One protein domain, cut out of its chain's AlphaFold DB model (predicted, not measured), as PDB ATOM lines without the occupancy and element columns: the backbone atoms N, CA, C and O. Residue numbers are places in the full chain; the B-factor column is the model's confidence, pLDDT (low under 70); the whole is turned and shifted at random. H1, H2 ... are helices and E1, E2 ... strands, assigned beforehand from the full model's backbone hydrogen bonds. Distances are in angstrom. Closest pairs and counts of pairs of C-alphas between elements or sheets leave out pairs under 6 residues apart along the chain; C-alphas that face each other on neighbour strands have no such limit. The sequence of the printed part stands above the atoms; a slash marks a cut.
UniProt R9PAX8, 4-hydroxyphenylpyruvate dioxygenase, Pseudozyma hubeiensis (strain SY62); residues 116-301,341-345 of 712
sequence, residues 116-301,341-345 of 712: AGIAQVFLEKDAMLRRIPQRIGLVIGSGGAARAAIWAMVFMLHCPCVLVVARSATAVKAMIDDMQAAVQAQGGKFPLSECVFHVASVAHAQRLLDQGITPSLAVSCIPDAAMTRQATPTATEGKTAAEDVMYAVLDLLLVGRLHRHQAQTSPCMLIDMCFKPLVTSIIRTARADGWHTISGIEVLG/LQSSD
ATOM      1  N   ALA A 116      61.958  -5.975  55.791       95.94
ATOM      2  CA  ALA A 116      62.847  -4.846  55.539       95.94
ATOM      3  C   ALA A 116      63.204  -4.722  54.050       95.94
ATOM      4  O   ALA A 116      63.078  -3.637  53.489       95.94
ATOM      5  N   GLY A 117      63.563  -5.831  53.391       96.75
ATOM      6  CA  GLY A 117      63.869  -5.844  51.961       96.75
ATOM      7  C   GLY A 117      62.689  -5.394  51.094       96.75
ATOM      8  O   GLY A 117      62.865  -4.566  50.203       96.75
ATOM      9  N   ILE A 118      61.477  -5.885  51.384       97.88
ATOM     10  CA  ILE A 118      60.239  -5.494  50.689       97.88
ATOM     11  C   ILE A 118      59.969  -3.996  50.868       97.88
ATOM     12  O   ILE A 118      59.720  -3.287  49.893       97.88
ATOM     13  N   ALA A 119      60.019  -3.500  52.107       97.50
ATOM     14  CA  ALA A 119      59.763  -2.094  52.389       97.50
ATOM     15  C   ALA A 119      60.808  -1.192  51.724       97.50
ATOM     16  O   ALA A 119      60.446  -0.196  51.100       97.50
ATOM     17  N   GLN A 120      62.089  -1.560  51.805       96.19
ATOM     18  CA  GLN A 120      63.186  -0.781  51.244       96.19
ATOM     19  C   GLN A 120      63.015  -0.566  49.740       96.19
ATOM     20  O   GLN A 120      63.092   0.572  49.285       96.19
ATOM     21  N   VAL A 121      62.731  -1.615  48.961       95.75
ATOM     22  CA  VAL A 121      62.626  -1.462  47.499       95.75
ATOM     23  C   VAL A 121      61.428  -0.607  47.075       95.75
ATOM     24  O   VAL A 121      61.499   0.067  46.049       95.75
ATOM     25  N   PHE A 122      60.350  -0.574  47.867       95.94
ATOM     26  CA  PHE A 122      59.273   0.394  47.661       95.94
ATOM     27  C   PHE A 122      59.712   1.810  48.045       95.94
ATOM     28  O   PHE A 122      59.487   2.740  47.275       95.94
ATOM     29  N   LEU A 123      60.342   1.988  49.211       95.19
ATOM     30  CA  LEU A 123      60.787   3.292  49.726       95.19
ATOM     31  C   LEU A 123      61.833   3.962  48.825       95.19
ATOM     32  O   LEU A 123      61.828   5.180  48.675       95.19
ATOM     33  N   GLU A 124      62.668   3.179  48.145       93.69
ATOM     34  CA  GLU A 124      63.591   3.662  47.110       93.69
ATOM     35  C   GLU A 124      62.866   4.309  45.912       93.69
ATOM     36  O   GLU A 124      63.462   5.085  45.165       93.69
ATOM     37  N   LYS A 125      61.565   4.038  45.733       92.00
ATOM     38  CA  LYS A 125      60.686   4.671  44.736       92.00
ATOM     39  C   LYS A 125      59.878   5.829  45.333       92.00
ATOM     40  O   LYS A 125      58.726   6.045  44.959       92.00
ATOM     41  N   ASP A 126      60.485   6.610  46.226       89.81
ATOM     42  CA  ASP A 126      59.859   7.718  46.966       89.81
ATOM     43  C   ASP A 126      59.043   8.682  46.079       89.81
ATOM     44  O   ASP A 126      57.889   8.993  46.374       89.81
ATOM     45  N   ALA A 127      59.583   9.088  44.923       87.94
ATOM     46  CA  ALA A 127      58.872   9.962  43.985       87.94
ATOM     47  C   ALA A 127      57.541   9.364  43.491       87.94
ATOM     48  O   ALA A 127      56.567  10.094  43.306       87.94
ATOM     49  N   MET A 128      57.488   8.044  43.302       86.81
ATOM     50  CA  MET A 128      56.276   7.327  42.915       86.81
ATOM     51  C   MET A 128      55.345   7.148  44.116       86.81
ATOM     52  O   MET A 128      54.162   7.460  44.012       86.81
ATOM     53  N   LEU A 129      55.879   6.741  45.273       88.44
ATOM     54  CA  LEU A 129      55.111   6.573  46.510       88.44
ATOM     55  C   LEU A 129      54.396   7.850  46.960       88.44
ATOM     56  O   LEU A 129      53.270   7.768  47.447       88.44
ATOM     57  N   ARG A 130      55.016   9.028  46.806       87.12
ATOM     58  CA  ARG A 130      54.392  10.322  47.148       87.12
ATOM     59  C   ARG A 130      53.189  10.670  46.272       87.12
ATOM     60  O   ARG A 130      52.358  11.474  46.678       87.12
ATOM     61  N   ARG A 131      53.084  10.064  45.088       84.69
ATOM     62  CA  ARG A 131      51.954  10.231  44.163       84.69
ATOM     63  C   ARG A 131      50.811   9.251  44.437       84.69
ATOM     64  O   ARG A 131      49.836   9.262  43.698       84.69
ATOM     65  N   ILE A 132      50.931   8.409  45.465       82.44
ATOM     66  CA  ILE A 132      49.903   7.452  45.881       82.44
ATOM     67  C   ILE A 132      49.225   8.014  47.140       82.44
ATOM     68  O   ILE A 132      49.754   7.838  48.241       82.44
ATOM     69  N   PRO A 133      48.078   8.713  47.013       70.88
ATOM     70  CA  PRO A 133      47.451   9.423  48.131       70.88
ATOM     71  C   PRO A 133      46.949   8.484  49.235       70.88
ATOM     72  O   PRO A 133      46.972   8.848  50.407       70.88
ATOM     73  N   GLN A 134      46.523   7.266  48.877       78.38
ATOM     74  CA  GLN A 134      46.168   6.201  49.818       78.38
ATOM     75  C   GLN A 134      46.791   4.881  49.375       78.38
ATOM     76  O   GLN A 134      46.549   4.408  48.265       78.38
ATOM     77  N   ARG A 135      47.590   4.275  50.255       88.69
ATOM     78  CA  ARG A 135      48.317   3.037  49.969       88.69
ATOM     79  C   ARG A 135      47.474   1.825  50.342       88.69
ATOM     80  O   ARG A 135      47.581   1.304  51.446       88.69
ATOM     81  N   ILE A 136      46.617   1.374  49.432       91.81
ATOM     82  CA  ILE A 136      45.964   0.066  49.589       91.81
ATOM     83  C   ILE A 136      46.941  -1.008  49.108       91.81
ATOM     84  O   ILE A 136      47.401  -0.960  47.962       91.81
ATOM     85  N   GLY A 137      47.272  -1.940  49.997       95.25
ATOM     86  CA  GLY A 137      48.153  -3.072  49.742       95.25
ATOM     87  C   GLY A 137      47.407  -4.292  49.198       95.25
ATOM     88  O   GLY A 137      46.244  -4.511  49.528       95.25
ATOM     89  N   LEU A 138      48.088  -5.111  48.403       96.94
ATOM     90  CA  LEU A 138      47.650  -6.436  47.969       96.94
ATOM     91  C   LEU A 138      48.772  -7.450  48.198       96.94
ATOM     92  O   LEU A 138      49.871  -7.295  47.677       96.94
ATOM     93  N   VAL A 139      48.495  -8.518  48.935       97.94
ATOM     94  CA  VAL A 139      49.419  -9.632  49.164       97.94
ATOM     95  C   VAL A 139      48.843 -10.900  48.548       97.94
ATOM     96  O   VAL A 139      47.690 -11.255  48.794       97.94
ATOM     97  N   ILE A 140      49.655 -11.593  47.752       96.19
ATOM     98  CA  ILE A 140      49.242 -12.800  47.029       96.19
ATOM     99  C   ILE A 140      49.970 -14.004  47.620       96.19
ATOM    100  O   ILE A 140      51.192 -14.114  47.519       96.19
ATOM    101  N   GLY A 141      49.221 -14.915  48.235       93.31
ATOM    102  CA  GLY A 141      49.733 -16.069  48.973       93.31
ATOM    103  C   GLY A 141      49.520 -15.965  50.487       93.31
ATOM    104  O   GLY A 141      49.027 -14.970  51.008       93.31
ATOM    105  N   SER A 142      49.878 -17.033  51.204       91.56
ATOM    106  CA  SER A 142      49.628 -17.173  52.652       91.56
ATOM    107  C   SER A 142      50.791 -17.829  53.419       91.56
ATOM    108  O   SER A 142      50.582 -18.445  54.461       91.56
ATOM    109  N   GLY A 143      52.010 -17.791  52.866       87.12
ATOM    110  CA  GLY A 143      53.221 -18.372  53.471       87.12
ATOM    111  C   GLY A 143      54.065 -17.367  54.270       87.12
ATOM    112  O   GLY A 143      53.667 -16.223  54.474       87.12
ATOM    113  N   GLY A 144      55.279 -17.763  54.669       86.81
ATOM    114  CA  GLY A 144      56.201 -16.897  55.430       86.81
ATOM    115  C   GLY A 144      56.557 -15.576  54.729       86.81
ATOM    116  O   GLY A 144      56.607 -14.534  55.375       86.81
ATOM    117  N   ALA A 145      56.717 -15.591  53.400       91.00
ATOM    118  CA  ALA A 145      56.926 -14.367  52.621       91.00
ATOM    119  C   ALA A 145      55.687 -13.450  52.628       91.00
ATOM    120  O   ALA A 145      55.835 -12.236  52.716       91.00
ATOM    121  N   ALA A 146      54.474 -14.020  52.622       94.69
ATOM    122  CA  ALA A 146      53.236 -13.245  52.713       94.69
ATOM    123  C   ALA A 146      53.102 -12.564  54.083       94.69
ATOM    124  O   ALA A 146      52.739 -11.395  54.146       94.69
ATOM    125  N   ARG A 147      53.485 -13.249  55.171       94.94
ATOM    126  CA  ARG A 147      53.552 -12.660  56.521       94.94
ATOM    127  C   ARG A 147      54.510 -11.464  56.570       94.94
ATOM    128  O   ARG A 147      54.150 -10.408  57.084       94.94
ATOM    129  N   ALA A 148      55.699 -11.602  55.977       96.06
ATOM    130  CA  ALA A 148      56.664 -10.507  55.873       96.06
ATOM    131  C   ALA A 148      56.152  -9.345  55.000       96.06
ATOM    132  O   ALA A 148      56.345  -8.185  55.354       96.06
ATOM    133  N   ALA A 149      55.454  -9.640  53.897       97.69
ATOM    134  CA  ALA A 149      54.836  -8.630  53.040       97.69
ATOM    135  C   ALA A 149      53.725  -7.854  53.762       97.69
ATOM    136  O   ALA A 149      53.692  -6.629  53.683       97.69
ATOM    137  N   ILE A 150      52.859  -8.545  54.514       97.00
ATOM    138  CA  ILE A 150      51.833  -7.914  55.356       97.00
ATOM    139  C   ILE A 150      52.496  -6.997  56.384       97.00
ATOM    140  O   ILE A 150      52.106  -5.839  56.504       97.00
ATOM    141  N   TRP A 151      53.534  -7.478  57.077       96.25
ATOM    142  CA  TRP A 151      54.270  -6.672  58.050       96.25
ATOM    143  C   TRP A 151      54.879  -5.412  57.424       96.25
ATOM    144  O   TRP A 151      54.679  -4.310  57.935       96.25
ATOM    145  N   ALA A 152      55.560  -5.556  56.284       97.06
ATOM    146  CA  ALA A 152      56.138  -4.440  55.546       97.06
ATOM    147  C   ALA A 152      55.066  -3.420  55.130       97.06
ATOM    148  O   ALA A 152      55.230  -2.221  55.349       97.06
ATOM    149  N   MET A 153      53.943  -3.885  54.576       96.31
ATOM    150  CA  MET A 153      52.853  -3.011  54.145       96.31
ATOM    151  C   MET A 153      52.211  -2.261  55.311       96.31
ATOM    152  O   MET A 153      52.061  -1.044  55.240       96.31
ATOM    153  N   VAL A 154      51.863  -2.958  56.390       94.50
ATOM    154  CA  VAL A 154      51.156  -2.365  57.530       94.50
ATOM    155  C   VAL A 154      52.073  -1.442  58.332       94.50
ATOM    156  O   VAL A 154      51.744  -0.276  58.531       94.50
ATOM    157  N   PHE A 155      53.233  -1.932  58.775       92.56
ATOM    158  CA  PHE A 155      54.040  -1.242  59.787       92.56
ATOM    159  C   PHE A 155      55.185  -0.402  59.222       92.56
ATOM    160  O   PHE A 155      55.633   0.517  59.896       92.56
ATOM    161  N   MET A 156      55.662  -0.689  58.007       94.25
ATOM    162  CA  MET A 156      56.797   0.038  57.410       94.25
ATOM    163  C   MET A 156      56.361   0.988  56.290       94.25
ATOM    164  O   MET A 156      56.941   2.057  56.121       94.25
ATOM    165  N   LEU A 157      55.316   0.628  55.539       93.94
ATOM    166  CA  LEU A 157      54.758   1.443  54.450       93.94
ATOM    167  C   LEU A 157      53.463   2.164  54.835       93.94
ATOM    168  O   LEU A 157      53.017   3.033  54.078       93.94
ATOM    169  N   HIS A 158      52.911   1.843  56.009       92.06
ATOM    170  CA  HIS A 158      51.745   2.484  56.616       92.06
ATOM    171  C   HIS A 158      50.495   2.369  55.729       92.06
ATOM    172  O   HIS A 158      49.722   3.318  55.588       92.06
ATOM    173  N   CYS A 159      50.307   1.211  55.092       93.12
ATOM    174  CA  CYS A 159      49.102   0.901  54.335       93.12
ATOM    175  C   CYS A 159      47.910   0.780  55.303       93.12
ATOM    176  O   CYS A 159      47.910  -0.134  56.129       93.12
ATOM    177  N   PRO A 160      46.872   1.637  55.208       90.12
ATOM    178  CA  PRO A 160      45.693   1.539  56.075       90.12
ATOM    179  C   PRO A 160      44.844   0.290  55.803       90.12
ATOM    180  O   PRO A 160      44.015  -0.082  56.627       90.12
ATOM    181  N   CYS A 161      45.026  -0.341  54.642       93.12
ATOM    182  CA  CYS A 161      44.317  -1.545  54.229       93.12
ATOM    183  C   CYS A 161      45.250  -2.437  53.405       93.12
ATOM    184  O   CYS A 161      45.923  -1.955  52.491       93.12
ATOM    185  N   VAL A 162      45.275  -3.732  53.715       96.69
ATOM    186  CA  VAL A 162      46.004  -4.774  52.992       96.69
ATOM    187  C   VAL A 162      45.034  -5.894  52.638       96.69
ATOM    188  O   VAL A 162      44.516  -6.603  53.498       96.69
ATOM    189  N   LEU A 163      44.793  -6.069  51.348       96.75
ATOM    190  CA  LEU A 163      44.010  -7.171  50.816       96.75
ATOM    191  C   LEU A 163      44.905  -8.401  50.670       96.75
ATOM    192  O   LEU A 163      46.033  -8.299  50.200       96.75
ATOM    193  N   VAL A 164      44.402  -9.573  51.038       97.19
ATOM    194  CA  VAL A 164      45.103 -10.850  50.894       97.19
ATOM    195  C   VAL A 164      44.310 -11.747  49.960       97.19
ATOM    196  O   VAL A 164      43.103 -11.917  50.132       97.19
ATOM    197  N   VAL A 165      44.998 -12.347  48.993       95.12
ATOM    198  CA  VAL A 165      44.429 -13.297  48.035       95.12
ATOM    199  C   VAL A 165      45.253 -14.575  48.069       95.12
ATOM    200  O   VAL A 165      46.457 -14.554  47.825       95.12
ATOM    201  N   ALA A 166      44.624 -15.705  48.382       92.19
ATOM    202  CA  ALA A 166      45.278 -17.008  48.355       92.19
ATOM    203  C   ALA A 166      44.260 -18.125  48.101       92.19
ATOM    204  O   ALA A 166      43.065 -17.960  48.323       92.19
ATOM    205  N   ARG A 167      44.755 -19.304  47.708       87.19
ATOM    206  CA  ARG A 167      43.927 -20.487  47.404       87.19
ATOM    207  C   ARG A 167      43.120 -21.018  48.598       87.19
ATOM    208  O   ARG A 167      42.142 -21.724  48.409       87.19
ATOM    209  N   SER A 168      43.548 -20.763  49.835       88.88
ATOM    210  CA  SER A 168      42.938 -21.350  51.036       88.88
ATOM    211  C   SER A 168      42.502 -20.266  52.016       88.88
ATOM    212  O   SER A 168      43.327 -19.649  52.686       88.88
ATOM    213  N   ALA A 169      41.185 -20.085  52.146       89.75
ATOM    214  CA  ALA A 169      40.602 -19.150  53.106       89.75
ATOM    215  C   ALA A 169      40.985 -19.481  54.557       89.75
ATOM    216  O   ALA A 169      41.242 -18.580  55.353       89.75
ATOM    217  N   THR A 170      41.060 -20.772  54.894       91.62
ATOM    218  CA  THR A 170      41.477 -21.235  56.223       91.62
ATOM    219  C   THR A 170      42.936 -20.892  56.506       91.62
ATOM    220  O   THR A 170      43.232 -20.415  57.597       91.62
ATOM    221  N   ALA A 171      43.833 -21.048  55.525       91.31
ATOM    222  CA  ALA A 171      45.235 -20.663  55.673       91.31
ATOM    223  C   ALA A 171      45.412 -19.145  55.836       91.31
ATOM    224  O   ALA A 171      46.228 -18.717  56.647       91.31
ATOM    225  N   VAL A 172      44.637 -18.328  55.110       93.19
ATOM    226  CA  VAL A 172      44.672 -16.862  55.271       93.19
ATOM    227  C   VAL A 172      44.180 -16.453  56.655       93.19
ATOM    228  O   VAL A 172      44.834 -15.649  57.314       93.19
ATOM    229  N   LYS A 173      43.067 -17.033  57.123       92.69
ATOM    230  CA  LYS A 173      42.543 -16.752  58.464       92.69
ATOM    231  C   LYS A 173      43.561 -17.119  59.547       92.69
ATOM    232  O   LYS A 173      43.869 -16.276  60.379       92.69
ATOM    233  N   ALA A 174      44.117 -18.331  59.496       92.62
ATOM    234  CA  ALA A 174      45.134 -18.775  60.448       92.62
ATOM    235  C   ALA A 174      46.364 -17.854  60.438       92.62
ATOM    236  O   ALA A 174      46.842 -17.453  61.490       92.62
ATOM    237  N   MET A 175      46.828 -17.440  59.255       92.44
ATOM    238  CA  MET A 175      47.938 -16.495  59.131       92.44
ATOM    239  C   MET A 175      47.662 -15.159  59.837       92.44
ATOM    240  O   MET A 175      48.532 -14.674  60.558       92.44
ATOM    241  N   ILE A 176      46.475 -14.573  59.640       92.75
ATOM    242  CA  ILE A 176      46.083 -13.300  60.268       92.75
ATOM    243  C   ILE A 176      45.948 -13.466  61.788       92.75
ATOM    244  O   ILE A 176      46.486 -12.646  62.531       92.75
ATOM    245  N   ASP A 177      45.282 -14.531  62.245       92.62
ATOM    246  CA  ASP A 177      45.087 -14.819  63.671       92.62
ATOM    247  C   ASP A 177      46.435 -15.020  64.389       92.62
ATOM    248  O   ASP A 177      46.667 -14.437  65.449       92.62
ATOM    249  N   ASP A 178      47.353 -15.782  63.785       91.25
ATOM    250  CA  ASP A 178      48.688 -16.030  64.333       91.25
ATOM    251  C   ASP A 178      49.492 -14.731  64.470       91.25
ATOM    252  O   ASP A 178      50.099 -14.475  65.512       91.25
ATOM    253  N   MET A 179      49.499 -13.894  63.423       91.69
ATOM    254  CA  MET A 179      50.194 -12.604  63.461       91.69
ATOM    255  C   MET A 179      49.572 -11.677  64.515       91.69
ATOM    256  O   MET A 179      50.294 -11.011  65.258       91.69
ATOM    257  N   GLN A 180      48.241 -11.655  64.633       90.94
ATOM    258  CA  GLN A 180      47.537 -10.863  65.640       90.94
ATOM    259  C   GLN A 180      47.900 -11.295  67.065       90.94
ATOM    260  O   GLN A 180      48.176 -10.436  67.909       90.94
ATOM    261  N   ALA A 181      47.918 -12.603  67.332       90.00
ATOM    262  CA  ALA A 181      48.286 -13.155  68.629       90.00
ATOM    263  C   ALA A 181      49.744 -12.826  68.982       90.00
ATOM    264  O   ALA A 181      50.038 -12.436  70.113       90.00
ATOM    265  N   ALA A 182      50.654 -12.911  68.006       86.81
ATOM    266  CA  ALA A 182      52.060 -12.586  68.207       86.81
ATOM    267  C   ALA A 182      52.283 -11.092  68.514       86.81
ATOM    268  O   ALA A 182      53.061 -10.767  69.411       86.81
ATOM    269  N   VAL A 183      51.558 -10.186  67.844       86.06
ATOM    270  CA  VAL A 183      51.570  -8.744  68.159       86.06
ATOM    271  C   VAL A 183      51.041  -8.478  69.575       86.06
ATOM    272  O   VAL A 183      51.645  -7.709  70.324       86.06
ATOM    273  N   GLN A 184      49.948  -9.136  69.976       87.81
ATOM    274  CA  GLN A 184      49.356  -8.977  71.313       87.81
ATOM    275  C   GLN A 184      50.265  -9.498  72.428       87.81
ATOM    276  O   GLN A 184      50.404  -8.846  73.462       87.81
ATOM    277  N   ALA A 185      50.921 -10.642  72.214       85.50
ATOM    278  CA  ALA A 185      51.850 -11.235  73.176       85.50
ATOM    279  C   ALA A 185      53.045 -10.318  73.495       85.50
ATOM    280  O   ALA A 185      53.622 -10.409  74.575       85.50
ATOM    281  N   GLN A 186      53.387  -9.406  72.583       81.56
ATOM    282  CA  GLN A 186      54.439  -8.400  72.759       81.56
ATOM    283  C   GLN A 186      53.917  -7.075  73.343       81.56
ATOM    284  O   GLN A 186      54.638  -6.081  73.387       81.56
ATOM    285  N   GLY A 187      52.656  -7.027  73.783       81.12
ATOM    286  CA  GLY A 187      52.017  -5.818  74.309       81.12
ATOM    287  C   GLY A 187      51.521  -4.846  73.233       81.12
ATOM    288  O   GLY A 187      51.052  -3.753  73.565       81.12
ATOM    289  N   GLY A 188      51.588  -5.225  71.952       76.88
ATOM    290  CA  GLY A 188      51.034  -4.451  70.849       76.88
ATOM    291  C   GLY A 188      49.505  -4.425  70.892       76.88
ATOM    292  O   GLY A 188      48.852  -5.453  71.058       76.88
ATOM    293  N   LYS A 189      48.915  -3.239  70.716       75.12
ATOM    294  CA  LYS A 189      47.451  -3.040  70.679       75.12
ATOM    295  C   LYS A 189      46.890  -2.898  69.262       75.12
ATOM    296  O   LYS A 189      45.737  -2.521  69.107       75.12
ATOM    297  N   PHE A 190      47.709  -3.138  68.237       79.50
ATOM    298  CA  PHE A 190      47.326  -2.908  66.849       79.50
ATOM    299  C   PHE A 190      46.424  -4.048  66.330       79.50
ATOM    300  O   PHE A 190      46.859  -5.206  66.349       79.50
ATOM    301  N   PRO A 191      45.185  -3.758  65.888       80.88
ATOM    302  CA  PRO A 191      44.264  -4.771  65.389       80.88
ATOM    303  C   PRO A 191      44.541  -5.065  63.903       80.88
ATOM    304  O   PRO A 191      43.966  -4.457  63.003       80.88
ATOM    305  N   LEU A 192      45.425  -6.026  63.619       84.75
ATOM    306  CA  LEU A 192      45.685  -6.530  62.265       84.75
ATOM    307  C   LEU A 192      44.400  -6.982  61.556       84.75
ATOM    308  O   LEU A 192      44.248  -6.737  60.362       84.75
ATOM    309  N   SER A 193      43.444  -7.571  62.279       79.44
ATOM    310  CA  SER A 193      42.147  -7.977  61.717       79.44
ATOM    311  C   SER A 193      41.279  -6.815  61.216       79.44
ATOM    312  O   SER A 193      40.324  -7.051  60.484       79.44
ATOM    313  N   GLU A 194      41.581  -5.572  61.606       86.38
ATOM    314  CA  GLU A 194      40.868  -4.370  61.148       86.38
ATOM    315  C   GLU A 194      41.517  -3.713  59.922       86.38
ATOM    316  O   GLU A 194      40.946  -2.784  59.356       86.38
ATOM    317  N   CYS A 195      42.693  -4.178  59.488       90.06
ATOM    318  CA  CYS A 195      43.387  -3.630  58.317       90.06
ATOM    319  C   CYS A 195      43.812  -4.689  57.292       90.06
ATOM    320  O   CYS A 195      44.109  -4.324  56.156       90.06
ATOM    321  N   VAL A 196      43.826  -5.978  57.641       94.88
ATOM    322  CA  VAL A 196      44.195  -7.078  56.741       94.88
ATOM    323  C   VAL A 196      42.963  -7.919  56.414       94.88
ATOM    324  O   VAL A 196      42.384  -8.554  57.293       94.88
ATOM    325  N   PHE A 197      42.573  -7.964  55.139       94.12
ATOM    326  CA  PHE A 197      41.306  -8.561  54.707       94.12
ATOM    327  C   PHE A 197      41.497  -9.638  53.647       94.12
ATOM    328  O   PHE A 197      42.132  -9.411  52.619       94.12
ATOM    329  N   HIS A 198      40.878 -10.802  53.840       94.81
ATOM    330  CA  HIS A 198      40.858 -11.846  52.818       94.81
ATOM    331  C   HIS A 198      39.828 -11.540  51.718       94.81
ATOM    332  O   HIS A 198      38.628 -11.409  51.985       94.81
ATOM    333  N   VAL A 199      40.269 -11.513  50.461       95.12
ATOM    334  CA  VAL A 199      39.385 -11.392  49.295       95.12
ATOM    335  C   VAL A 199      39.087 -12.783  48.741       95.12
ATOM    336  O   VAL A 199      39.727 -13.270  47.817       95.12
ATOM    337  N   ALA A 200      38.100 -13.439  49.354       89.00
ATOM    338  CA  ALA A 200      37.797 -14.851  49.119       89.00
ATOM    339  C   ALA A 200      37.027 -15.160  47.821       89.00
ATOM    340  O   ALA A 200      36.829 -16.331  47.504       89.00
ATOM    341  N   SER A 201      36.501 -14.153  47.117       89.75
ATOM    342  CA  SER A 201      35.665 -14.379  45.935       89.75
ATOM    343  C   SER A 201      35.693 -13.217  44.952       89.75
ATOM    344  O   SER A 201      35.883 -12.061  45.333       89.75
ATOM    345  N   VAL A 202      35.410 -13.532  43.688       85.38
ATOM    346  CA  VAL A 202      35.268 -12.566  42.589       85.38
ATOM    347  C   VAL A 202      34.226 -11.499  42.929       85.38
ATOM    348  O   VAL A 202      34.478 -10.310  42.774       85.38
ATOM    349  N   ALA A 203      33.082 -11.903  43.494       85.06
ATOM    350  CA  ALA A 203      32.041 -10.971  43.923       85.06
ATOM    351  C   ALA A 203      32.513 -10.030  45.046       85.06
ATOM    352  O   ALA A 203      32.090  -8.878  45.101       85.06
ATOM    353  N   HIS A 204      33.380 -10.500  45.949       92.38
ATOM    354  CA  HIS A 204      33.970  -9.641  46.972       92.38
ATOM    355  C   HIS A 204      34.956  -8.644  46.353       92.38
ATOM    356  O   HIS A 204      34.847  -7.453  46.633       92.38
ATOM    357  N   ALA A 205      35.847  -9.106  45.471       89.25
ATOM    358  CA  ALA A 205      36.771  -8.241  44.740       89.25
ATOM    359  C   ALA A 205      36.020  -7.152  43.958       89.25
ATOM    360  O   ALA A 205      36.337  -5.974  44.084       89.25
ATOM    361  N   GLN A 206      34.963  -7.532  43.237       82.00
ATOM    362  CA  GLN A 206      34.125  -6.603  42.487       82.00
ATOM    363  C   GLN A 206      33.515  -5.522  43.390       82.00
ATOM    364  O   GLN A 206      33.654  -4.341  43.090       82.00
ATOM    365  N   ARG A 207      32.927  -5.905  44.536       85.19
ATOM    366  CA  ARG A 207      32.360  -4.943  45.496       85.19
ATOM    367  C   ARG A 207      33.395  -3.962  46.044       85.19
ATOM    368  O   ARG A 207      33.081  -2.785  46.167       85.19
ATOM    369  N   LEU A 208      34.598  -4.435  46.383       86.88
ATOM    370  CA  LEU A 208      35.683  -3.565  46.855       86.88
ATOM    371  C   LEU A 208      36.016  -2.517  45.792       86.88
ATOM    372  O   LEU A 208      36.066  -1.321  46.076       86.88
ATOM    373  N   LEU A 209      36.159  -2.962  44.546       79.50
ATOM    374  CA  LEU A 209      36.466  -2.075  43.436       79.50
ATOM    375  C   LEU A 209      35.332  -1.075  43.150       79.50
ATOM    376  O   LEU A 209      35.614   0.093  42.901       79.50
ATOM    377  N   ASP A 210      34.066  -1.495  43.228       76.88
ATOM    378  CA  ASP A 210      32.899  -0.615  43.044       76.88
ATOM    379  C   ASP A 210      32.797   0.461  44.142       76.88
ATOM    380  O   ASP A 210      32.230   1.530  43.926       76.88
ATOM    381  N   GLN A 211      33.398   0.210  45.308       81.06
ATOM    382  CA  GLN A 211      33.554   1.172  46.403       81.06
ATOM    383  C   GLN A 211      34.814   2.048  46.267       81.06
ATOM    384  O   GLN A 211      35.102   2.853  47.150       81.06
ATOM    385  N   GLY A 212      35.585   1.896  45.185       77.38
ATOM    386  CA  GLY A 212      36.843   2.613  44.958       77.38
ATOM    387  C   GLY A 212      38.049   2.035  45.709       77.38
ATOM    388  O   GLY A 212      39.151   2.581  45.608       77.38
ATOM    389  N   ILE A 213      37.888   0.914  46.422       82.94
ATOM    390  CA  ILE A 213      38.978   0.221  47.115       82.94
ATOM    391  C   ILE A 213      39.764  -0.564  46.081       82.94
ATOM    392  O   ILE A 213      39.350  -1.610  45.585       82.94
ATOM    393  N   THR A 214      40.924  -0.031  45.747       83.19
ATOM    394  CA  THR A 214      41.708  -0.499  44.623       83.19
ATOM    395  C   THR A 214      43.182  -0.584  45.062       83.19
ATOM    396  O   THR A 214      43.703   0.394  45.609       83.19
ATOM    397  N   PRO A 215      43.893  -1.712  44.861       90.00
ATOM    398  CA  PRO A 215      45.283  -1.846  45.309       90.00
ATOM    399  C   PRO A 215      46.263  -0.984  44.523       90.00
ATOM    400  O   PRO A 215      46.179  -0.906  43.301       90.00
ATOM    401  N   SER A 216      47.188  -0.340  45.221       89.75
ATOM    402  CA  SER A 216      48.228   0.536  44.650       89.75
ATOM    403  C   SER A 216      49.636  -0.025  44.847       89.75
ATOM    404  O   SER A 216      50.535   0.266  44.063       89.75
ATOM    405  N   LEU A 217      49.814  -0.859  45.876       94.62
ATOM    406  CA  LEU A 217      51.034  -1.599  46.166       94.62
ATOM    407  C   LEU A 217      50.687  -3.083  46.211       94.62
ATOM    408  O   LEU A 217      49.764  -3.467  46.923       94.62
ATOM    409  N   ALA A 218      51.420  -3.919  45.488       96.06
ATOM    410  CA  ALA A 218      51.197  -5.358  45.466       96.06
ATOM    411  C   ALA A 218      52.493  -6.129  45.731       96.06
ATOM    412  O   ALA A 218      53.562  -5.731  45.275       96.06
ATOM    413  N   VAL A 219      52.403  -7.238  46.465       97.94
ATOM    414  CA  VAL A 219      53.510  -8.177  46.677       97.94
ATOM    415  C   VAL A 219      53.014  -9.597  46.423       97.94
ATOM    416  O   VAL A 219      52.211 -10.147  47.181       97.94
ATOM    417  N   SER A 220      53.522 -10.209  45.358       96.06
ATOM    418  CA  SER A 220      53.336 -11.628  45.080       96.06
ATOM    419  C   SER A 220      54.313 -12.472  45.886       96.06
ATOM    420  O   SER A 220      55.511 -12.216  45.889       96.06
ATOM    421  N   CYS A 221      53.794 -13.479  46.587       93.94
ATOM    422  CA  CYS A 221      54.563 -14.409  47.417       93.94
ATOM    423  C   CYS A 221      54.377 -15.870  46.977       93.94
ATOM    424  O   CYS A 221      54.664 -16.790  47.749       93.94
ATOM    425  N   ILE A 222      53.850 -16.093  45.771       89.12
ATOM    426  CA  ILE A 222      53.604 -17.422  45.206       89.12
ATOM    427  C   ILE A 222      54.701 -17.797  44.196       89.12
ATOM    428  O   ILE A 222      55.283 -16.913  43.574       89.12
ATOM    429  N   PRO A 223      55.014 -19.091  44.009       84.44
ATOM    430  CA  PRO A 223      55.924 -19.520  42.947       84.44
ATOM    431  C   PRO A 223      55.345 -19.236  41.553       84.44
ATOM    432  O   PRO A 223      54.146 -19.414  41.355       84.44
ATOM    433  N   ASP A 224      56.188 -18.927  40.563       80.19
ATOM    434  CA  ASP A 224      55.744 -18.715  39.171       80.19
ATOM    435  C   ASP A 224      55.014 -19.935  38.587       80.19
ATOM    436  O   ASP A 224      53.980 -19.806  37.940       80.19
ATOM    437  N   ALA A 225      55.480 -21.144  38.920       69.56
ATOM    438  CA  ALA A 225      54.830 -22.393  38.523       69.56
ATOM    439  C   ALA A 225      53.385 -22.534  39.038       69.56
ATOM    440  O   ALA A 225      52.639 -23.369  38.534       69.56
ATOM    441  N   ALA A 226      52.983 -21.770  40.059       67.12
ATOM    442  CA  ALA A 226      51.583 -21.723  40.458       67.12
ATOM    443  C   ALA A 226      50.747 -21.027  39.373       67.12
ATOM    444  O   ALA A 226      49.714 -21.569  38.995       67.12
ATOM    445  N   MET A 227      51.233 -19.905  38.826       66.31
ATOM    446  CA  MET A 227      50.561 -19.108  37.787       66.31
ATOM    447  C   MET A 227      50.488 -19.819  36.427       66.31
ATOM    448  O   MET A 227      49.553 -19.583  35.670       66.31
ATOM    449  N   THR A 228      51.476 -20.653  36.088       53.12
ATOM    450  CA  THR A 228      51.605 -21.254  34.744       53.12
ATOM    451  C   THR A 228      50.964 -22.628  34.588       53.12
ATOM    452  O   THR A 228      50.874 -23.128  33.466       53.12
ATOM    453  N   ARG A 229      50.511 -23.270  35.672       50.81
ATOM    454  CA  ARG A 229      49.843 -24.573  35.572       50.81
ATOM    455  C   ARG A 229      48.513 -24.427  34.837       50.81
ATOM    456  O   ARG A 229      47.500 -24.084  35.434       50.81
ATOM    457  N   GLN A 230      48.510 -24.787  33.554       40.16
ATOM    458  CA  GLN A 230      47.312 -25.295  32.898       40.16
ATOM    459  C   GLN A 230      46.840 -26.499  33.711       40.16
ATOM    460  O   GLN A 230      47.589 -27.466  33.877       40.16
ATOM    461  N   ALA A 231      45.634 -26.421  34.269       36.12
ATOM    462  CA  ALA A 231      45.030 -27.541  34.971       36.12
ATOM    463  C   ALA A 231      45.017 -28.759  34.037       36.12
ATOM    464  O   ALA A 231      44.236 -28.841  33.092       36.12
ATOM    465  N   THR A 232      45.910 -29.716  34.282       31.34
ATOM    466  CA  THR A 232      45.773 -31.053  33.712       31.34
ATOM    467  C   THR A 232      44.582 -31.689  34.444       31.34
ATOM    468  O   THR A 232      44.559 -31.599  35.676       31.34
ATOM    469  N   PRO A 233      43.588 -32.304  33.769       35.62
ATOM    470  CA  PRO A 233      42.319 -32.736  34.384       35.62
ATOM    471  C   PRO A 233      42.413 -33.930  35.358       35.62
ATOM    472  O   PRO A 233      41.525 -34.774  35.400       35.62
ATOM    473  N   THR A 234      43.492 -34.053  36.129       40.59
ATOM    474  CA  THR A 234      43.723 -35.151  37.081       40.59
ATOM    475  C   THR A 234      43.779 -34.693  38.541       40.59
ATOM    476  O   THR A 234      44.021 -35.510  39.427       40.59
ATOM    477  N   ALA A 235      43.574 -33.403  38.831       43.53
ATOM    478  CA  ALA A 235      43.513 -32.888  40.200       43.53
ATOM    479  C   ALA A 235      42.078 -32.943  40.754       43.53
ATOM    480  O   ALA A 235      41.120 -32.620  40.059       43.53
ATOM    481  N   THR A 236      41.937 -33.338  42.021       47.47
ATOM    482  CA  THR A 236      40.666 -33.359  42.758       47.47
ATOM    483  C   THR A 236      39.934 -32.015  42.656       47.47
ATOM    484  O   THR A 236      40.517 -30.974  42.963       47.47
ATOM    485  N   GLU A 237      38.652 -32.055  42.272       52.06
ATOM    486  CA  GLU A 237      37.790 -30.915  41.883       52.06
ATOM    487  C   GLU A 237      37.820 -29.703  42.840       52.06
ATOM    488  O   GLU A 237      37.588 -28.571  42.426       52.06
ATOM    489  N   GLY A 238      38.153 -29.898  44.123       54.62
ATOM    490  CA  GLY A 238      38.244 -28.814  45.107       54.62
ATOM    491  C   GLY A 238      39.508 -27.943  45.035       54.62
ATOM    492  O   GLY A 238      39.465 -26.793  45.465       54.62
ATOM    493  N   LYS A 239      40.643 -28.452  44.526       57.72
ATOM    494  CA  LYS A 239      41.903 -27.675  44.463       57.72
ATOM    495  C   LYS A 239      41.947 -26.728  43.265       57.72
ATOM    496  O   LYS A 239      42.405 -25.602  43.420       57.72
ATOM    497  N   THR A 240      41.440 -27.173  42.119       64.69
ATOM    498  CA  THR A 240      41.380 -26.383  40.882       64.69
ATOM    499  C   THR A 240      40.390 -25.227  41.011       64.69
ATOM    500  O   THR A 240      40.752 -24.088  40.751       64.69
ATOM    501  N   ALA A 241      39.198 -25.472  41.565       72.00
ATOM    502  CA  ALA A 241      38.192 -24.425  41.751       72.00
ATOM    503  C   ALA A 241      38.685 -23.258  42.634       72.00
ATOM    504  O   ALA A 241      38.393 -22.094  42.369       72.00
ATOM    505  N   ALA A 242      39.455 -23.551  43.684       75.31
ATOM    506  CA  ALA A 242      40.018 -22.521  44.555       75.31
ATOM    507  C   ALA A 242      41.154 -21.723  43.884       75.31
ATOM    508  O   ALA A 242      41.333 -20.539  44.173       75.31
ATOM    509  N   GLU A 243      41.914 -22.360  42.989       76.31
ATOM    510  CA  GLU A 243      42.915 -21.704  42.143       76.31
ATOM    511  C   GLU A 243      42.254 -20.772  41.128       76.31
ATOM    512  O   GLU A 243      42.629 -19.604  41.050       76.31
ATOM    513  N   ASP A 244      41.208 -21.237  40.449       73.56
ATOM    514  CA  ASP A 244      40.450 -20.440  39.483       73.56
ATOM    515  C   ASP A 244      39.839 -19.192  40.134       73.56
ATOM    516  O   ASP A 244      39.939 -18.088  39.597       73.56
ATOM    517  N   VAL A 245      39.260 -19.335  41.335       81.62
ATOM    518  CA  VAL A 245      38.732 -18.195  42.104       81.62
ATOM    519  C   VAL A 245      39.845 -17.221  42.478       81.62
ATOM    520  O   VAL A 245      39.659 -16.011  42.345       81.62
ATOM    521  N   MET A 246      40.996 -17.723  42.933       87.31
ATOM    522  CA  MET A 246      42.146 -16.885  43.269       87.31
ATOM    523  C   MET A 246      42.589 -16.066  42.050       87.31
ATOM    524  O   MET A 246      42.710 -14.849  42.161       87.31
ATOM    525  N   TYR A 247      42.773 -16.698  40.890       80.31
ATOM    526  CA  TYR A 247      43.199 -16.010  39.669       80.31
ATOM    527  C   TYR A 247      42.164 -15.007  39.165       80.31
ATOM    528  O   TYR A 247      42.525 -13.880  38.839       80.31
ATOM    529  N   ALA A 248      40.877 -15.350  39.202       75.25
ATOM    530  CA  ALA A 248      39.816 -14.418  38.833       75.25
ATOM    531  C   ALA A 248      39.773 -13.182  39.756       75.25
ATOM    532  O   ALA A 248      39.523 -12.067  39.295       75.25
ATOM    533  N   VAL A 249      40.050 -13.349  41.055       85.44
ATOM    534  CA  VAL A 249      40.200 -12.225  41.993       85.44
ATOM    535  C   VAL A 249      41.436 -11.386  41.666       85.44
ATOM    536  O   VAL A 249      41.349 -10.158  41.691       85.44
ATOM    537  N   LEU A 250      42.572 -12.019  41.353       84.69
ATOM    538  CA  LEU A 250      43.799 -11.306  40.984       84.69
ATOM    539  C   LEU A 250      43.608 -10.470  39.725       84.69
ATOM    540  O   LEU A 250      43.987  -9.305  39.738       84.69
ATOM    541  N   ASP A 251      42.965 -11.007  38.693       74.12
ATOM    542  CA  ASP A 251      42.688 -10.255  37.469       74.12
ATOM    543  C   ASP A 251      41.807  -9.035  37.754       74.12
ATOM    544  O   ASP A 251      42.094  -7.941  37.283       74.12
ATOM    545  N   LEU A 252      40.777  -9.158  38.596       73.94
ATOM    546  CA  LEU A 252      39.968  -7.996  38.973       73.94
ATOM    547  C   LEU A 252      40.769  -6.933  39.739       73.94
ATOM    548  O   LEU A 252      40.591  -5.740  39.497       73.94
ATOM    549  N   LEU A 253      41.630  -7.346  40.671       83.38
ATOM    550  CA  LEU A 253      42.367  -6.425  41.541       83.38
ATOM    551  C   LEU A 253      43.614  -5.818  40.883       83.38
ATOM    552  O   LEU A 253      43.971  -4.688  41.219       83.38
ATOM    553  N   LEU A 254      44.264  -6.560  39.984       76.69
ATOM    554  CA  LEU A 254      45.431  -6.113  39.227       76.69
ATOM    555  C   LEU A 254      45.005  -5.403  37.941       76.69
ATOM    556  O   LEU A 254      45.425  -4.273  37.758       76.69
ATOM    557  N   VAL A 255      44.136  -6.022  37.128       64.56
ATOM    558  CA  VAL A 255      43.801  -5.624  35.739       64.56
ATOM    559  C   VAL A 255      42.428  -4.933  35.616       64.56
ATOM    560  O   VAL A 255      42.159  -4.120  34.727       64.56
ATOM    561  N   GLY A 256      41.510  -5.202  36.547       55.62
ATOM    562  CA  GLY A 256      40.135  -4.685  36.529       55.62
ATOM    563  C   GLY A 256      39.984  -3.174  36.783       55.62
ATOM    564  O   GLY A 256      38.852  -2.680  36.840       55.62
ATOM    565  N   ARG A 257      41.081  -2.416  36.947       52.00
ATOM    566  CA  ARG A 257      41.061  -0.941  37.027       52.00
ATOM    567  C   ARG A 257      40.973  -0.275  35.652       52.00
ATOM    568  O   ARG A 257      40.181   0.655  35.510       52.00
ATOM    569  N   LEU A 258      41.720  -0.759  34.653       46.97
ATOM    570  CA  LEU A 258      41.737  -0.165  33.305       46.97
ATOM    571  C   LEU A 258      40.358  -0.223  32.623       46.97
ATOM    572  O   LEU A 258      39.988   0.656  31.855       46.97
ATOM    573  N   HIS A 259      39.545  -1.211  32.991       45.00
ATOM    574  CA  HIS A 259      38.268  -1.534  32.360       45.00
ATOM    575  C   HIS A 259      37.098  -0.579  32.680       45.00
ATOM    576  O   HIS A 259      36.012  -0.753  32.133       45.00
ATOM    577  N   ARG A 260      37.253   0.401  33.588       46.16
ATOM    578  CA  ARG A 260      36.115   1.192  34.119       46.16
ATOM    579  C   ARG A 260      36.180   2.704  33.903       46.16
ATOM    580  O   ARG A 260      35.514   3.437  34.630       46.16
ATOM    581  N   HIS A 261      36.948   3.197  32.929       41.16
ATOM    582  CA  HIS A 261      37.055   4.641  32.647       41.16
ATOM    583  C   HIS A 261      37.458   5.504  33.864       41.16
ATOM    584  O   HIS A 261      37.277   6.722  33.861       41.16
ATOM    585  N   GLN A 262      38.019   4.907  34.922       44.19
ATOM    586  CA  GLN A 262      38.678   5.670  35.973       44.19
ATOM    587  C   GLN A 262      40.077   5.979  35.464       44.19
ATOM    588  O   GLN A 262      40.935   5.101  35.434       44.19
ATOM    589  N   ALA A 263      40.291   7.223  35.030       44.66
ATOM    590  CA  ALA A 263      41.620   7.705  34.693       44.66
ATOM    591  C   ALA A 263      42.563   7.381  35.858       44.66
ATOM    592  O   ALA A 263      42.385   7.872  36.978       44.66
ATOM    593  N   GLN A 264      43.542   6.519  35.611       51.62
ATOM    594  CA  GLN A 264      44.539   6.171  36.604       51.62
ATOM    595  C   GLN A 264      45.476   7.368  36.763       51.62
ATOM    596  O   GLN A 264      46.469   7.515  36.060       51.62
ATOM    597  N   THR A 265      45.126   8.287  37.661       56.03
ATOM    598  CA  THR A 265      45.938   9.484  37.929       56.03
ATOM    599  C   THR A 265      47.141   9.172  38.824       56.03
ATOM    600  O   THR A 265      48.127   9.913  38.823       56.03
ATOM    601  N   SER A 266      47.075   8.069  39.581       67.12
ATOM    602  CA  SER A 266      48.083   7.663  40.566       67.12
ATOM    603  C   SER A 266      48.823   6.393  40.118       67.12
ATOM    604  O   SER A 266      48.181   5.467  39.622       67.12
ATOM    605  N   PRO A 267      50.156   6.320  40.286       81.25
ATOM    606  CA  PRO A 267      50.949   5.159  39.883       81.25
ATOM    607  C   PRO A 267      50.686   3.935  40.778       81.25
ATOM    608  O   PRO A 267      50.330   4.085  41.946       81.25
ATOM    609  N   CYS A 268      50.931   2.733  40.249       87.31
ATOM    610  CA  CYS A 268      50.855   1.471  40.992       87.31
ATOM    611  C   CYS A 268      52.189   0.717  40.923       87.31
ATOM    612  O   CYS A 268      52.915   0.825  39.931       87.31
ATOM    613  N   MET A 269      52.512  -0.053  41.967       92.31
ATOM    614  CA  MET A 269      53.754  -0.827  42.046       92.31
ATOM    615  C   MET A 269      53.520  -2.274  42.476       92.31
ATOM    616  O   MET A 269      52.789  -2.519  43.434       92.31
ATOM    617  N   LEU A 270      54.176  -3.225  41.807       94.62
ATOM    618  CA  LEU A 270      54.110  -4.650  42.138       94.62
ATOM    619  C   LEU A 270      55.508  -5.243  42.323       94.62
ATOM    620  O   LEU A 270      56.363  -5.131  41.449       94.62
ATOM    621  N   ILE A 271      55.717  -5.917  43.447       96.88
ATOM    622  CA  ILE A 271      56.859  -6.796  43.700       96.88
ATOM    623  C   ILE A 271      56.412  -8.233  43.455       96.88
ATOM    624  O   ILE A 271      55.347  -8.633  43.923       96.88
ATOM    625  N   ASP A 272      57.249  -9.037  42.811       94.31
ATOM    626  CA  ASP A 272      57.148 -10.489  42.934       94.31
ATOM    627  C   ASP A 272      58.347 -11.027  43.707       94.31
ATOM    628  O   ASP A 272      59.490 -10.829  43.309       94.31
ATOM    629  N   MET A 273      58.089 -11.691  44.833       92.62
ATOM    630  CA  MET A 273      59.122 -12.330  45.648       92.62
ATOM    631  C   MET A 273      59.745 -13.523  44.920       92.62
ATOM    632  O   MET A 273      60.861 -13.935  45.248       92.62
ATOM    633  N   CYS A 274      59.038 -14.094  43.938       88.31
ATOM    634  CA  CYS A 274      59.599 -15.103  43.062       88.31
ATOM    635  C   CYS A 274      60.587 -14.458  42.077       88.31
ATOM    636  O   CYS A 274      60.278 -13.498  41.379       88.31
ATOM    637  N   PHE A 275      61.804 -14.999  42.029       83.94
ATOM    638  CA  PHE A 275      62.882 -14.541  41.143       83.94
ATOM    639  C   PHE A 275      63.326 -15.622  40.145       83.94
ATOM    640  O   PHE A 275      64.358 -15.482  39.486       83.94
ATOM    641  N   LYS A 276      62.567 -16.723  40.066       79.06
ATOM    642  CA  LYS A 276      62.774 -17.813  39.113       79.06
ATOM    643  C   LYS A 276      61.457 -18.108  38.380       79.06
ATOM    644  O   LYS A 276      60.573 -18.707  38.995       79.06
ATOM    645  N   PRO A 277      61.349 -17.763  37.087       73.81
ATOM    646  CA  PRO A 277      62.330 -17.027  36.275       73.81
ATOM    647  C   PRO A 277      62.496 -15.560  36.724       73.81
ATOM    648  O   PRO A 277      61.690 -15.049  37.498       73.81
ATOM    649  N   LEU A 278      63.525 -14.862  36.225       76.69
ATOM    650  CA  LEU A 278      63.764 -13.435  36.529       76.69
ATOM    651  C   LEU A 278      62.564 -12.525  36.224       76.69
ATOM    652  O   LEU A 278      62.334 -11.532  36.919       76.69
ATOM    653  N   VAL A 279      61.826 -12.866  35.166       78.50
ATOM    654  CA  VAL A 279      60.569 -12.231  34.773       78.50
ATOM    655  C   VAL A 279      59.481 -13.288  34.889       78.50
ATOM    656  O   VAL A 279      59.336 -14.131  34.007       78.50
ATOM    657  N   THR A 280      58.732 -13.259  35.983       80.75
ATOM    658  CA  THR A 280      57.636 -14.197  36.246       80.75
ATOM    659  C   THR A 280      56.374 -13.823  35.473       80.75
ATOM    660  O   THR A 280      56.249 -12.732  34.908       80.75
ATOM    661  N   SER A 281      55.416 -14.739  35.445       78.06
ATOM    662  CA  SER A 281      54.116 -14.575  34.799       78.06
ATOM    663  C   SER A 281      53.367 -13.377  35.357       78.06
ATOM    664  O   SER A 281      52.906 -12.551  34.581       78.06
ATOM    665  N   ILE A 282      53.347 -13.210  36.681       82.75
ATOM    666  CA  ILE A 282      52.647 -12.086  37.305       82.75
ATOM    667  C   ILE A 282      53.330 -10.737  37.044       82.75
ATOM    668  O   ILE A 282      52.649  -9.727  36.886       82.75
ATOM    669  N   ILE A 283      54.664 -10.709  36.917       82.31
ATOM    670  CA  ILE A 283      55.394  -9.507  36.492       82.31
ATOM    671  C   ILE A 283      55.025  -9.140  35.050       82.31
ATOM    672  O   ILE A 283      54.835  -7.959  34.765       82.31
ATOM    673  N   ARG A 284      54.888 -10.123  34.144       72.12
ATOM    674  CA  ARG A 284      54.419  -9.872  32.768       72.12
ATOM    675  C   ARG A 284      53.012  -9.283  32.761       72.12
ATOM    676  O   ARG A 284      52.806  -8.263  32.114       72.12
ATOM    677  N   THR A 285      52.089  -9.884  33.511       66.50
ATOM    678  CA  THR A 285      50.705  -9.405  33.631       66.50
ATOM    679  C   THR A 285      50.654  -7.964  34.121       66.50
ATOM    680  O   THR A 285      50.018  -7.118  33.507       66.50
ATOM    681  N   ALA A 286      51.359  -7.673  35.213       75.94
ATOM    682  CA  ALA A 286      51.327  -6.359  35.832       75.94
ATOM    683  C   ALA A 286      51.938  -5.277  34.923       75.94
ATOM    684  O   ALA A 286      51.415  -4.168  34.866       75.94
ATOM    685  N   ARG A 287      53.004  -5.592  34.169       73.44
ATOM    686  CA  ARG A 287      53.593  -4.661  33.186       73.44
ATOM    687  C   ARG A 287      52.631  -4.309  32.059       73.44
ATOM    688  O   ARG A 287      52.507  -3.130  31.757       73.44
ATOM    689  N   ALA A 288      51.952  -5.307  31.493       56.78
ATOM    690  CA  ALA A 288      50.947  -5.097  30.448       56.78
ATOM    691  C   ALA A 288      49.787  -4.201  30.924       56.78
ATOM    692  O   ALA A 288      49.148  -3.524  30.131       56.78
ATOM    693  N   ASP A 289      49.537  -4.159  32.234       63.00
ATOM    694  CA  ASP A 289      48.537  -3.288  32.858       63.00
ATOM    695  C   ASP A 289      49.118  -1.934  33.338       63.00
ATOM    696  O   ASP A 289      48.465  -1.159  34.030       63.00
ATOM    697  N   GLY A 290      50.375  -1.622  33.000       66.69
ATOM    698  CA  GLY A 290      51.020  -0.349  33.338       66.69
ATOM    699  C   GLY A 290      51.544  -0.241  34.777       66.69
ATOM    700  O   GLY A 290      51.891   0.854  35.230       66.69
ATOM    701  N   TRP A 291      51.638  -1.349  35.521       82.50
ATOM    702  CA  TRP A 291      52.239  -1.344  36.856       82.50
ATOM    703  C   TRP A 291      53.759  -1.215  36.781       82.50
ATOM    704  O   TRP A 291      54.444  -1.908  36.021       82.50
ATOM    705  N   HIS A 292      54.326  -0.410  37.678       85.12
ATOM    706  CA  HIS A 292      55.763  -0.416  37.894       85.12
ATOM    707  C   HIS A 292      56.158  -1.683  38.655       85.12
ATOM    708  O   HIS A 292      55.809  -1.878  39.819       85.12
ATOM    709  N   THR A 293      56.889  -2.568  37.989       89.50
ATOM    710  CA  THR A 293      57.225  -3.885  38.532       89.50
ATOM    711  C   THR A 293      58.653  -3.945  39.053       89.50
ATOM    712  O   THR A 293      59.588  -3.440  38.430       89.50
ATOM    713  N   ILE A 294      58.827  -4.612  40.190       90.88
ATOM    714  CA  ILE A 294      60.104  -4.804  40.872       90.88
ATOM    715  C   ILE A 294      60.354  -6.314  40.981       90.88
ATOM    716  O   ILE A 294      59.539  -7.059  41.523       90.88
ATOM    717  N   SER A 295      61.486  -6.771  40.442       88.69
ATOM    718  CA  SER A 295      61.883  -8.184  40.487       88.69
ATOM    719  C   SER A 295      62.277  -8.609  41.903       88.69
ATOM    720  O   SER A 295      62.911  -7.841  42.631       88.69
ATOM    721  N   GLY A 296      62.012  -9.869  42.257       90.75
ATOM    722  CA  GLY A 296      62.428 -10.458  43.531       90.75
ATOM    723  C   GLY A 296      63.940 -10.437  43.769       90.75
ATOM    724  O   GLY A 296      64.370 -10.456  44.919       90.75
ATOM    725  N   ILE A 297      64.762 -10.311  42.717       90.94
ATOM    726  CA  ILE A 297      66.215 -10.112  42.851       90.94
ATOM    727  C   ILE A 297      66.554  -8.805  43.577       90.94
ATOM    728  O   ILE A 297      67.505  -8.768  44.359       90.94
ATOM    729  N   GLU A 298      65.776  -7.744  43.363       92.88
ATOM    730  CA  GLU A 298      65.990  -6.467  44.049       92.88
ATOM    731  C   GLU A 298      65.684  -6.595  45.541       92.88
ATOM    732  O   GLU A 298      66.457  -6.114  46.372       92.88
ATOM    733  N   VAL A 299      64.606  -7.314  45.877       94.50
ATOM    734  CA  VAL A 299      64.243  -7.614  47.266       94.50
ATOM    735  C   VAL A 299      65.316  -8.471  47.922       94.50
ATOM    736  O   VAL A 299      65.740  -8.158  49.028       94.50
ATOM    737  N   LEU A 300      65.807  -9.508  47.235       93.00
ATOM    738  CA  LEU A 300      66.864 -10.378  47.748       93.00
ATOM    739  C   LEU A 300      68.160  -9.598  48.014       93.00
ATOM    740  O   LEU A 300      68.839  -9.855  49.004       93.00
ATOM    741  N   GLY A 301      68.500  -8.628  47.160       94.62
ATOM    742  CA  GLY A 301      69.639  -7.734  47.370       94.62
ATOM    743  C   GLY A 301      69.486  -6.863  48.621       94.62
ATOM    744  O   GLY A 301      70.402  -6.812  49.442       94.62
ATOM    745  N   LEU A 341      68.030 -19.672  36.466       64.31
ATOM    746  CA  LEU A 341      67.172 -18.514  36.770       64.31
ATOM    747  C   LEU A 341      66.620 -17.856  35.497       64.31
ATOM    748  O   LEU A 341      65.607 -17.158  35.557       64.31
ATOM    749  N   GLN A 342      67.259 -18.105  34.353       60.03
ATOM    750  CA  GLN A 342      66.766 -17.742  33.026       60.03
ATOM    751  C   GLN A 342      65.707 -18.731  32.502       60.03
ATOM    752  O   GLN A 342      64.851 -18.329  31.721       60.03
ATOM    753  N   SER A 343      65.736 -19.999  32.935       48.50
ATOM    754  CA  SER A 343      64.829 -21.053  32.463       48.50
ATOM    755  C   SER A 343      63.408 -20.912  33.039       48.50
ATOM    756  O   SER A 343      63.111 -21.413  34.129       48.50
ATOM    757  N   SER A 344      62.519 -20.266  32.291       45.34
ATOM    758  CA  SER A 344      61.233 -20.875  31.932       45.34
ATOM    759  C   SER A 344      61.476 -21.698  30.664       45.34
ATOM    760  O   SER A 344      62.278 -21.272  29.843       45.34
ATOM    761  N   ASP A 345      60.819 -22.839  30.465       39.69
ATOM    762  CA  ASP A 345      60.939 -23.629  29.219       39.69
ATOM    763  C   ASP A 345      60.400 -22.920  27.955       39.69
ATOM    764  O   ASP A 345      60.306 -23.522  26.896       39.69
TER     765      ASP A 345
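This is residues 116 to 301 and 341 to 345 of the 712 residues of the protein "4-hydroxyphenylpyruvate dioxygenase" of Pseudozyma hubeiensis (strain SY62) (UniProt R9PAX8). A twisted sheet of six short parallel strands forms the core, with H3, H4 and H9 on one face and H7 and H8 on the other, in three layers. H1 packs on H3 and H9, H5 on H7 and H6 on H8, while residues 233 to 238 stick out. The printed part has 191 residues with nine named helices and six named strands, along the chain H1 H2 E1 H3 E2 H4 E3 H5 E4 H6 H7 E5 H8 E6 H9; the sheet's order is E3 E2 E1 E4 E5 E6. The class is mixed, helices and strands; the whole is compact, with a radius of gyration of the C-alphas of 16.2 A and spans of 48 by 37 by 36 A.

H1, residues 116 to 123, only grazes the sheet; H2, residues 126 to 129, is only just not on it, with 4 pairs of C-alphas within 10 A. E1, residues 136 to 140, and E2, residues 161 to 165, are parallel neighbours, with N 137 and O 161 within hydrogen-bond range at 2.8 A. H3, residues 144 to 156, runs along the strands over E1 at a height over the sheet of 9.1 A. It touches H1 at a steep tilt of 50 degrees, closest at the C-alphas of Ala 119 and Ala 152, 5.3 A. H4, residues 169 to 185, is on the sheet. E3, residues 196 to 198, is parallel to E2, with N 164 and O 197 at 2.8 A. H5, residues 202 to 210, only grazes the sheet. E4, residues 217 to 220, is parallel to E1, with N 138 and O 217 at 2.8 A. H6, residues 224 to 228, is not on the sheet. H7, residues 237 to 254, is on the opposite face from H3 and touches H5 with residues 245 to 253 alone, closest at the C-alphas of Val 202 and Val 249, 5.0 A. E5, residues 269 to 272, is parallel to E4 and to E6, residues 292 to 294; N 218 and O 269 are 2.8 A apart, N 270 and O 292 2.9 A. H8, residues 281 to 288, lies over E5 and E6 on the same face as H7. H9, residues 296 to 301, touches H1, closest at the C-alphas of Gly 117 and Val 299, 5.0 A. Right-handed strand-helix-strand units, parallel neighbour strands joined through helices, are E1 H3 E2, E2 H4 E3, E4 H6 H7 E5 and E5 H8 E6; E3 H5 E4 is a split one, also right-handed, with E2 and E1 between its strands. Every O i to N i+4 pair is within hydrogen-bond range in H1, H3, H4, H5, H6, H8 and H9, and 12 of 14 in H7; H2 is too short for one.

H1 begins at C-alpha 116, (62.847, -4.846, 55.539), and H9 ends at C-alpha 301, (69.639, -7.734, 47.370). From first to last C-alpha H7 measures 26.1 A, H4 24.3 A, H3 17.1 A and E1 13.5 A.

The C-alphas farthest apart, those of Gly 187 and Asp 345, are 49.3 A apart. Residues 302 to 340 are cut out, with C-alphas 301 and 341 15.3 A apart. The link H7 to E5, 14 residues, is long. Mean pLDDT of the printed part is 81.2; it is under 70 at residues 225 to 240, 255 to 266, 285, 288 to 290 and 341 to 345.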